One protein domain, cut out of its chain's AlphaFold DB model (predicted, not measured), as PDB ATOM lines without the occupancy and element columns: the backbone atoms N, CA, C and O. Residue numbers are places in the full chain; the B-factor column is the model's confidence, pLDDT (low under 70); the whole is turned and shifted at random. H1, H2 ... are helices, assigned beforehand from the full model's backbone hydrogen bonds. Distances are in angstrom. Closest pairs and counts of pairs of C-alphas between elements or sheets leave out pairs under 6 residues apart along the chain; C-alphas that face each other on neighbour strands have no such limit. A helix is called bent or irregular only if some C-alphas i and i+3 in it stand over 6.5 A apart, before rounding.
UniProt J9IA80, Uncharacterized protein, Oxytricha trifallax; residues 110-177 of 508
ATOM      1  N   ILE A 110     101.303 107.381 138.609       80.12
ATOM      2  CA  ILE A 110     101.637 105.955 138.720       80.12
ATOM      3  C   ILE A 110     100.932 105.351 139.944       80.12
ATOM      4  O   ILE A 110     100.548 104.183 139.939       80.12
ATOM      5  N   TYR A 111     100.764 106.151 140.997       85.75
ATOM      6  CA  TYR A 111     100.142 105.758 142.251       85.75
ATOM      7  C   TYR A 111      99.372 106.940 142.836       85.75
ATOM      8  O   TYR A 111      99.812 108.074 142.697       85.75
ATOM      9  N   ASN A 112      98.247 106.678 143.501       88.62
ATOM     10  CA  ASN A 112      97.480 107.713 144.189       88.62
ATOM     11  C   ASN A 112      98.217 108.117 145.477       88.62
ATOM     12  O   ASN A 112      98.217 107.338 146.437       88.62
ATOM     13  N   ALA A 113      98.845 109.299 145.518       91.25
ATOM     14  CA  ALA A 113      99.577 109.738 146.708       91.25
ATOM     15  C   ALA A 113      98.672 110.367 147.774       91.25
ATOM     16  O   ALA A 113      99.155 110.675 148.865       91.25
ATOM     17  N   LEU A 114      97.367 110.509 147.518       92.38
ATOM     18  CA  LEU A 114      96.433 111.125 148.457       92.38
ATOM     19  C   LEU A 114      96.500 110.532 149.876       92.38
ATOM     20  O   LEU A 114      96.608 111.323 150.812       92.38
ATOM     21  N   PRO A 115      96.511 109.196 150.091       94.12
ATOM     22  CA  PRO A 115      96.586 108.644 151.444       94.12
ATOM     23  C   PRO A 115      97.888 109.016 152.164       94.12
ATOM     24  O   PRO A 115      97.896 109.204 153.378       94.12
ATOM     25  N   ILE A 116      98.990 109.146 151.418       93.31
ATOM     26  CA  ILE A 116     100.291 109.562 151.955       93.31
ATOM     27  C   ILE A 116     100.237 111.051 152.318       93.31
ATOM     28  O   ILE A 116     100.671 111.429 153.404       93.31
ATOM     29  N   THR A 117      99.647 111.881 151.454       93.94
ATOM     30  CA  THR A 117      99.479 113.321 151.701       93.94
ATOM     31  C   THR A 117      98.598 113.596 152.906       93.94
ATOM     32  O   THR A 117      98.981 114.385 153.768       93.94
ATOM     33  N   GLN A 118      97.471 112.898 153.020       94.19
ATOM     34  CA  GLN A 118      96.588 112.982 154.181       94.19
ATOM     35  C   GLN A 118      97.300 112.524 155.458       94.19
ATOM     36  O   GLN A 118      97.199 113.182 156.491       94.19
ATOM     37  N   PHE A 119      98.077 111.439 155.391       95.69
ATOM     38  CA  PHE A 119      98.817 110.937 156.547       95.69
ATOM     39  C   PHE A 119      99.919 111.896 157.026       95.69
ATOM     40  O   PHE A 119     100.068 112.093 158.229       95.69
ATOM     41  N   ILE A 120     100.696 112.485 156.109       95.19
ATOM     42  CA  ILE A 120     101.858 113.323 156.455       95.19
ATOM     43  C   ILE A 120     101.452 114.766 156.764       95.19
ATOM     44  O   ILE A 120     101.961 115.351 157.718       95.19
ATOM     45  N   PHE A 121     100.575 115.350 155.946       94.88
ATOM     46  CA  PHE A 121     100.251 116.778 156.001       94.88
ATOM     47  C   PHE A 121      98.856 117.072 156.554       94.88
ATOM     48  O   PHE A 121      98.566 118.235 156.820       94.88
ATOM     49  N   SER A 122      97.999 116.057 156.727       94.88
ATOM     50  CA  SER A 122      96.599 116.236 157.150       94.88
ATOM     51  C   SER A 122      95.824 117.221 156.264       94.88
ATOM     52  O   SER A 122      94.987 117.974 156.748       94.88
ATOM     53  N   ILE A 123      96.139 117.238 154.962       90.44
ATOM     54  CA  ILE A 123      95.431 118.039 153.961       90.44
ATOM     55  C   ILE A 123      94.296 117.181 153.397       90.44
ATOM     56  O   ILE A 123      94.552 116.163 152.746       90.44
ATOM     57  N   ASP A 124      93.059 117.600 153.652       86.56
ATOM     58  CA  ASP A 124      91.854 116.997 153.084       86.56
ATOM     59  C   ASP A 124      91.607 117.501 151.647       86.56
ATOM     60  O   ASP A 124      92.099 118.555 151.255       86.56
ATOM     61  N   GLN A 125      90.847 116.751 150.837       81.38
ATOM     62  CA  GLN A 125      90.591 117.066 149.414       81.38
ATOM     63  C   GLN A 125      89.626 118.240 149.174       81.38
ATOM     64  O   GLN A 125      89.177 118.454 148.046       81.38
ATOM     65  N   ASP A 126      89.260 118.983 150.212       86.44
ATOM     66  CA  ASP A 126      88.224 120.010 150.108       86.44
ATOM     67  C   ASP A 126      88.702 121.275 149.366       86.44
ATOM     68  O   ASP A 126      87.891 122.160 149.065       86.44
ATOM     69  N   ASP A 127      89.992 121.355 149.017       85.19
ATOM     70  CA  ASP A 127      90.544 122.460 148.241       85.19
ATOM     71  C   ASP A 127      90.025 122.425 146.803       85.19
ATOM     72  O   ASP A 127      90.291 121.526 146.011       85.19
ATOM     73  N   LYS A 128      89.292 123.468 146.428       90.00
ATOM     74  CA  LYS A 128      88.837 123.650 145.051       90.00
ATOM     75  C   LYS A 128      89.978 124.160 144.168       90.00
ATOM     76  O   LYS A 128      90.896 124.807 144.681       90.00
ATOM     77  N   PRO A 129      89.913 123.926 142.847       90.38
ATOM     78  CA  PRO A 129      90.805 124.577 141.896       90.38
ATOM     79  C   PRO A 129      90.679 126.103 142.013       90.38
ATOM     80  O   PRO A 129      89.611 126.621 142.348       90.38
ATOM     81  N   PHE A 130      91.761 126.832 141.721       87.12
ATOM     82  CA  PHE A 130      91.776 128.299 141.828       87.12
ATOM     83  C   PHE A 130      90.706 128.959 140.939       87.12
ATOM     84  O   PHE A 130      90.053 129.918 141.346       87.12
ATOM     85  N   ASN A 131      90.506 128.423 139.734       88.00
ATOM     86  CA  ASN A 131      89.431 128.778 138.813       88.00
ATOM     87  C   ASN A 131      89.119 127.582 137.883       88.00
ATOM     88  O   ASN A 131      89.788 126.550 137.948       88.00
ATOM     89  N   GLN A 132      88.107 127.712 137.017       84.38
ATOM     90  CA  GLN A 132      87.719 126.636 136.097       84.38
ATOM     91  C   GLN A 132      88.831 126.279 135.102       84.38
ATOM     92  O   GLN A 132      89.016 125.104 134.824       84.38
ATOM     93  N   ALA A 133      89.619 127.254 134.634       80.38
ATOM     94  CA  ALA A 133      90.742 126.977 133.741       80.38
ATOM     95  C   ALA A 133      91.770 126.059 134.423       80.38
ATOM     96  O   ALA A 133      92.156 125.043 133.862       80.38
ATOM     97  N   PHE A 134      92.142 126.329 135.678       83.19
ATOM     98  CA  PHE A 134      93.013 125.438 136.455       83.19
ATOM     99  C   PHE A 134      92.420 124.025 136.590       83.19
ATOM    100  O   PHE A 134      93.150 123.047 136.419       83.19
ATOM    101  N   ALA A 135      91.109 123.918 136.827       85.19
ATOM    102  CA  ALA A 135      90.402 122.637 136.902       85.19
ATOM    103  C   ALA A 135      90.462 121.862 135.577       85.19
ATOM    104  O   ALA A 135      90.758 120.669 135.562       85.19
ATOM    105  N   ASP A 136      90.238 122.555 134.460       79.19
ATOM    106  CA  ASP A 136      90.259 121.980 133.115       79.19
ATOM    107  C   ASP A 136      91.662 121.484 132.723       79.19
ATOM    108  O   ASP A 136      91.777 120.569 131.917       79.19
ATOM    109  N   PHE A 137      92.719 122.022 133.345       74.88
ATOM    110  CA  PHE A 137      94.105 121.544 133.213       74.88
ATOM    111  C   PHE A 137      94.520 120.511 134.259       74.88
ATOM    112  O   PHE A 137      95.670 120.056 134.298       74.88
ATOM    113  N   GLY A 138      93.574 120.102 135.102       79.81
ATOM    114  CA  GLY A 138      93.785 119.081 136.110       79.81
ATOM    115  C   GLY A 138      94.561 119.543 137.324       79.81
ATOM    116  O   GLY A 138      95.039 118.700 138.085       79.81
ATOM    117  N   TYR A 139      94.676 120.846 137.531       86.88
ATOM    118  CA  TYR A 139      94.988 121.371 138.848       86.88
ATOM    119  C   TYR A 139      93.706 121.328 139.670       86.88
ATOM    120  O   TYR A 139      93.028 122.336 139.843       86.88
ATOM    121  N   ASP A 140      93.348 120.126 140.118       87.38
ATOM    122  CA  ASP A 140      92.072 119.839 140.780       87.38
ATOM    123  C   ASP A 140      91.965 120.524 142.157       87.38
ATOM    124  O   ASP A 140      90.892 120.560 142.755       87.38
ATOM    125  N   GLN A 141      93.084 121.041 142.674       91.00
ATOM    126  CA  GLN A 141      93.219 121.639 143.999       91.00
ATOM    127  C   GLN A 141      94.067 122.922 143.902       91.00
ATOM    128  O   GLN A 141      94.781 123.150 142.926       91.00
ATOM    129  N   THR A 142      94.038 123.781 144.919       90.38
ATOM    130  CA  THR A 142      94.975 124.924 145.024       90.38
ATOM    131  C   THR A 142      96.316 124.521 145.636       90.38
ATOM    132  O   THR A 142      97.345 125.133 145.342       90.38
ATOM    133  N   SER A 143      96.327 123.469 146.457       91.06
ATOM    134  CA  SER A 143      97.538 122.963 147.097       91.06
ATOM    135  C   SER A 143      98.531 122.392 146.082       91.06
ATOM    136  O   SER A 143      98.251 121.425 145.370       91.06
ATOM    137  N   LEU A 144      99.746 122.954 146.073       89.50
ATOM    138  CA  LEU A 144     100.865 122.478 145.256       89.50
ATOM    139  C   LEU A 144     101.163 120.992 145.504       89.50
ATOM    140  O   LEU A 144     101.470 120.264 144.565       89.50
ATOM    141  N   ILE A 145     101.065 120.543 146.761       92.12
ATOM    142  CA  ILE A 145     101.373 119.160 147.155       92.12
ATOM    143  C   ILE A 145     100.401 118.190 146.479       92.12
ATOM    144  O   ILE A 145     100.824 117.167 145.948       92.12
ATOM    145  N   LEU A 146      99.109 118.530 146.456       91.00
ATOM    146  CA  LEU A 146      98.081 117.701 145.827       91.00
ATOM    147  C   LEU A 146      98.154 117.751 144.297       91.00
ATOM    148  O   LEU A 146      97.959 116.728 143.651       91.00
ATOM    149  N   ASN A 147      98.496 118.906 143.722       87.75
ATOM    150  CA  ASN A 147      98.645 119.057 142.274       87.75
ATOM    151  C   ASN A 147      99.879 118.339 141.704       87.75
ATOM    152  O   ASN A 147      99.831 117.832 140.586       87.75
ATOM    153  N   LEU A 148     100.988 118.304 142.450       87.19
ATOM    154  CA  LEU A 148     102.193 117.563 142.062       87.19
ATOM    155  C   LEU A 148     102.089 116.061 142.375       87.19
ATOM    156  O   LEU A 148     102.801 115.265 141.763       87.19
ATOM    157  N   ASP A 149     101.227 115.676 143.319       90.44
ATOM    158  CA  ASP A 149     100.959 114.289 143.708       90.44
ATOM    159  C   ASP A 149     102.267 113.500 143.958       90.44
ATOM    160  O   ASP A 149     103.147 113.950 144.702       90.44
ATOM    161  N   MET A 150     102.465 112.346 143.312       87.75
ATOM    162  CA  MET A 150     103.686 111.538 143.454       87.75
ATOM    163  C   MET A 150     104.982 112.279 143.093       87.75
ATOM    164  O   MET A 150     106.033 111.961 143.660       87.75
ATOM    165  N   LEU A 151     104.943 113.269 142.190       84.56
ATOM    166  CA  LEU A 151     106.142 114.027 141.816       84.56
ATOM    167  C   LEU A 151     106.696 114.806 143.009       84.56
ATOM    168  O   LEU A 151     107.913 114.849 143.185       84.56
ATOM    169  N   PHE A 152     105.827 115.352 143.867       91.25
ATOM    170  CA  PHE A 152     106.255 116.046 145.083       91.25
ATOM    171  C   PHE A 152     107.103 115.131 145.975       91.25
ATOM    172  O   PHE A 152     108.188 115.512 146.417       91.25
ATOM    173  N   TYR A 153     106.657 113.890 146.178       90.94
ATOM    174  CA  TYR A 153     107.380 112.905 146.984       90.94
ATOM    175  C   TYR A 153     108.686 112.450 146.346       90.94
ATOM    176  O   TYR A 153     109.669 112.255 147.057       90.94
ATOM    177  N   ILE A 154     108.728 112.311 145.018       84.81
ATOM    178  CA  ILE A 154     109.969 112.001 144.296       84.81
ATOM    179  C   ILE A 154     110.987 113.131 144.495       84.81
ATOM    180  O   ILE A 154     112.144 112.856 144.824       84.81
ATOM    181  N   TYR A 155     110.557 114.390 144.367       86.19
ATOM    182  CA  TYR A 155     111.419 115.545 144.618       86.19
ATOM    183  C   TYR A 155     111.888 115.617 146.073       86.19
ATOM    184  O   TYR A 155     113.051 115.933 146.316       86.19
ATOM    185  N   LEU A 156     111.031 115.269 147.036       88.19
ATOM    186  CA  LEU A 156     111.387 115.225 148.456       88.19
ATOM    187  C   LEU A 156     112.355 114.070 148.777       88.19
ATOM    188  O   LEU A 156     113.261 114.224 149.596       88.19
ATOM    189  N   LEU A 157     112.213 112.927 148.101       86.25
ATOM    190  CA  LEU A 157     113.085 111.761 148.255       86.25
ATOM    191  C   LEU A 157     114.473 111.983 147.633       86.25
ATOM    192  O   LEU A 157     115.464 111.450 148.132       86.25
ATOM    193  N   TYR A 158     114.570 112.778 146.568       83.25
ATOM    194  CA  TYR A 158     115.822 113.024 145.850       83.25
ATOM    195  C   TYR A 158     116.997 113.493 146.741       83.25
ATOM    196  O   TYR A 158     118.046 112.841 146.715       83.25
ATOM    197  N   PRO A 159     116.870 114.531 147.596       81.06
ATOM    198  CA  PRO A 159     117.947 114.919 148.510       81.06
ATOM    199  C   PRO A 159     118.276 113.827 149.537       81.06
ATOM    200  O   PRO A 159     119.444 113.651 149.885       81.06
ATOM    201  N   VAL A 160     117.289 113.043 149.985       85.19
ATOM    202  CA  VAL A 160     117.520 111.903 150.892       85.19
ATOM    203  C   VAL A 160     118.383 110.840 150.211       85.19
ATOM    204  O   VAL A 160     119.314 110.319 150.827       85.19
ATOM    205  N   LEU A 161     118.135 110.553 148.930       76.38
ATOM    206  CA  LEU A 161     118.953 109.628 148.143       76.38
ATOM    207  C   LEU A 161     120.383 110.144 147.952       76.38
ATOM    208  O   LEU A 161     121.318 109.349 148.045       76.38
ATOM    209  N   ILE A 162     120.573 111.452 147.747       77.31
ATOM    210  CA  ILE A 162     121.909 112.069 147.675       77.31
ATOM    211  C   ILE A 162     122.661 111.883 148.999       77.31
ATOM    212  O   ILE A 162     123.819 111.462 148.999       77.31
ATOM    213  N   VAL A 163     122.002 112.141 150.133       87.19
ATOM    214  CA  VAL A 163     122.599 111.941 151.463       87.19
ATOM    215  C   VAL A 163     122.927 110.468 151.698       87.19
ATOM    216  O   VAL A 163     124.023 110.155 152.161       87.19
ATOM    217  N   LEU A 164     122.026 109.549 151.345       80.69
ATOM    218  CA  LEU A 164     122.262 108.111 151.480       80.69
ATOM    219  C   LEU A 164     123.434 107.649 150.606       80.69
ATOM    220  O   LEU A 164     124.279 106.890 151.074       80.69
ATOM    221  N   TYR A 165     123.514 108.128 149.365       83.06
ATOM    222  CA  TYR A 165     124.632 107.859 148.464       83.06
ATOM    223  C   TYR A 165     125.958 108.342 149.064       83.06
ATOM    224  O   TYR A 165     126.927 107.582 149.107       83.06
ATOM    225  N   PHE A 166     125.983 109.563 149.607       82.88
ATOM    226  CA  PHE A 166     127.155 110.107 150.288       82.88
ATOM    227  C   PHE A 166     127.536 109.286 151.527       82.88
ATOM    228  O   PHE A 166     128.704 108.954 151.714       82.88
ATOM    229  N   LEU A 167     126.559 108.888 152.350       85.50
ATOM    230  CA  LEU A 167     126.790 108.020 153.506       85.50
ATOM    231  C   LEU A 167     127.362 106.665 153.092       85.50
ATOM    232  O   LEU A 167     128.293 106.185 153.734       85.50
ATOM    233  N   ILE A 168     126.849 106.057 152.019       82.94
ATOM    234  CA  ILE A 168     127.383 104.804 151.477       82.94
ATOM    235  C   ILE A 168     128.824 105.001 151.005       82.94
ATOM    236  O   ILE A 168     129.660 104.152 151.309       82.94
ATOM    237  N   ASP A 169     129.148 106.096 150.315       76.88
ATOM    238  CA  ASP A 169     130.522 106.353 149.868       76.88
ATOM    239  C   ASP A 169     131.473 106.563 151.058       76.88
ATOM    240  O   ASP A 169     132.522 105.913 151.125       76.88
ATOM    241  N   VAL A 170     131.056 107.341 152.063       85.50
ATOM    242  CA  VAL A 170     131.793 107.542 153.321       85.50
ATOM    243  C   VAL A 170     131.998 106.216 154.060       85.50
ATOM    244  O   VAL A 170     133.128 105.877 154.415       85.50
ATOM    245  N   LEU A 171     130.947 105.411 154.241       82.12
ATOM    246  CA  LEU A 171     131.042 104.073 154.837       82.12
ATOM    247  C   LEU A 171     131.957 103.159 154.010       82.12
ATOM    248  O   LEU A 171     132.783 102.439 154.577       82.12
ATOM    249  N   SER A 172     131.891 103.232 152.678       77.44
ATOM    250  CA  SER A 172     132.765 102.473 151.777       77.44
ATOM    251  C   SER A 172     134.235 102.868 151.902       77.44
ATOM    252  O   SER A 172     135.101 102.036 151.633       77.44
ATOM    253  N   ALA A 173     134.522 104.098 152.342       79.25
ATOM    254  CA  ALA A 173     135.862 104.586 152.652       79.25
ATOM    255  C   ALA A 173     136.352 104.167 154.052       79.25
ATOM    256  O   ALA A 173     137.560 104.189 154.299       79.25
ATOM    257  N   PHE A 174     135.463 103.718 154.947       78.81
ATOM    258  CA  PHE A 174     135.825 103.102 156.234       78.81
ATOM    259  C   PHE A 174     136.079 101.586 156.129       78.81
ATOM    260  O   PHE A 174     136.935 101.051 156.840       78.81
ATOM    261  N   ILE A 175     135.432 100.898 155.183       76.31
ATOM    262  CA  ILE A 175     135.655  99.469 154.878       76.31
ATOM    263  C   ILE A 175     137.104  99.092 154.445       76.31
ATOM    264  O   ILE A 175     137.524  97.972 154.756       76.31
ATOM    265  N   PRO A 176     137.955  99.949 153.836       60.81
ATOM    266  CA  PRO A 176     139.338  99.613 153.498       60.81
ATOM    267  C   PRO A 176     140.192  99.298 154.730       60.81
ATOM    268  O   PRO A 176     141.184  98.583 154.604       60.81
ATOM    269  N   ARG A 177     139.804  99.746 155.937       55.34
ATOM    270  CA  ARG A 177     140.476  99.329 157.183       55.34
ATOM    271  C   ARG A 177     140.238  97.854 157.524       55.34
ATOM    272  O   ARG A 177     141.086  97.253 158.169       55.34
TER     273      ARG A 177
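AT A GLANCE: This is residues 110 to 177 of the 508 residues of an uncharacterized protein of Oxytricha trifallax (UniProt J9IA80). A long helix, H4, sticks out like a handle from a small head made of three short helices, H1, H2 and H3, and the links between them; the part that stands free is residues 154 to 177, of which 154 to 174 belong to H4. In the head, H1 and H3 lie by the base of the handle, while H2 lies at the far end of the head, away from the handle, reached by one link and left by another. The printed part has 68 residues with four named helices, in the order H1, H2, H3, H4 along the chain, and no named strand; the class is all helix, with 43 of the 68 residues in named elements. The whole is extended, with a radius of gyration of the C-alphas of 18.1 A, and its three spans are 63 by 22 by 18 A, the length being made by the handle.

HOW THE PARTS SIT: Start at Ile 110 and read on to H1, residues 114 to 121, then pass over H2, residues 132 to 136, to H3, residues 144 to 148. Compare Leu 114 with Leu 146: their C-alphas, the closest of H1 and H3, are 7.3 A apart, and these two helices only just touch, with 3 pairs of C-alphas within 8 A. Go back to H2 and you will find it apart from both H1 and H3, and it touches no helix. Now read on to H4, residues 150 to 174, which is close to H3 but not clearly touching it; the closest C-alphas are those of Ile 145 and Phe 152, 6.2 A apart. H1 and H4 are near each other, with no pair of C-alphas within 8 A but 6 pairs within 10 A. H2 and H4 are apart. Along H4, look near residue 157 for a kink of 30 degrees; the helix is irregular, but only just, as C-alphas 156 and 159 are 6.6 A apart, and it is not bent. On the backbone, each O i to N i+4 pair inside H1, H2 and H3 is within hydrogen-bond range, and in H4 19 of 21 are.

IN THESE COORDINATES: Find C-alpha 114 at (96.433, 111.125, 148.457), where H1 begins; from there its eight residues, Leu 114 to Phe 121, cover 10.2 A. H2, Gln 132 to Asp 136, begins at C-alpha 132, printed at (87.719, 126.636, 136.097), and measures 6.1 A from first to last C-alpha. H3, Leu 144 to Leu 148, measures 6.0 A. Then find C-alpha 150 at (103.686, 111.538, 143.454), and follow H4 from Met 150 through 25 residues to Phe 174, whose C-alpha stands at (135.825, 103.102, 156.234), 35.6 A from the first.

THE WHOLE: The two C-alphas farthest apart are those of Gln 132 and Arg 177, at 63.0 A, while those of Ile 110 and Arg 177, the first and last printed, are 43.5 A apart. Without the stretch that stands free, the remaining 44 residues span 28 by 21 by 12 A, with a radius of gyration of 10.3 A. The printed part, residues 110 to 177, has no cut. The link from H3 to H4, one residue, is tight; those from H1 to H2, ten residues, and from H2 to H3, seven residues, are short. Read the B-factor column for the model's confidence: the mean pLDDT of the printed part is 85.4, and residues 176 to 177 are under 70.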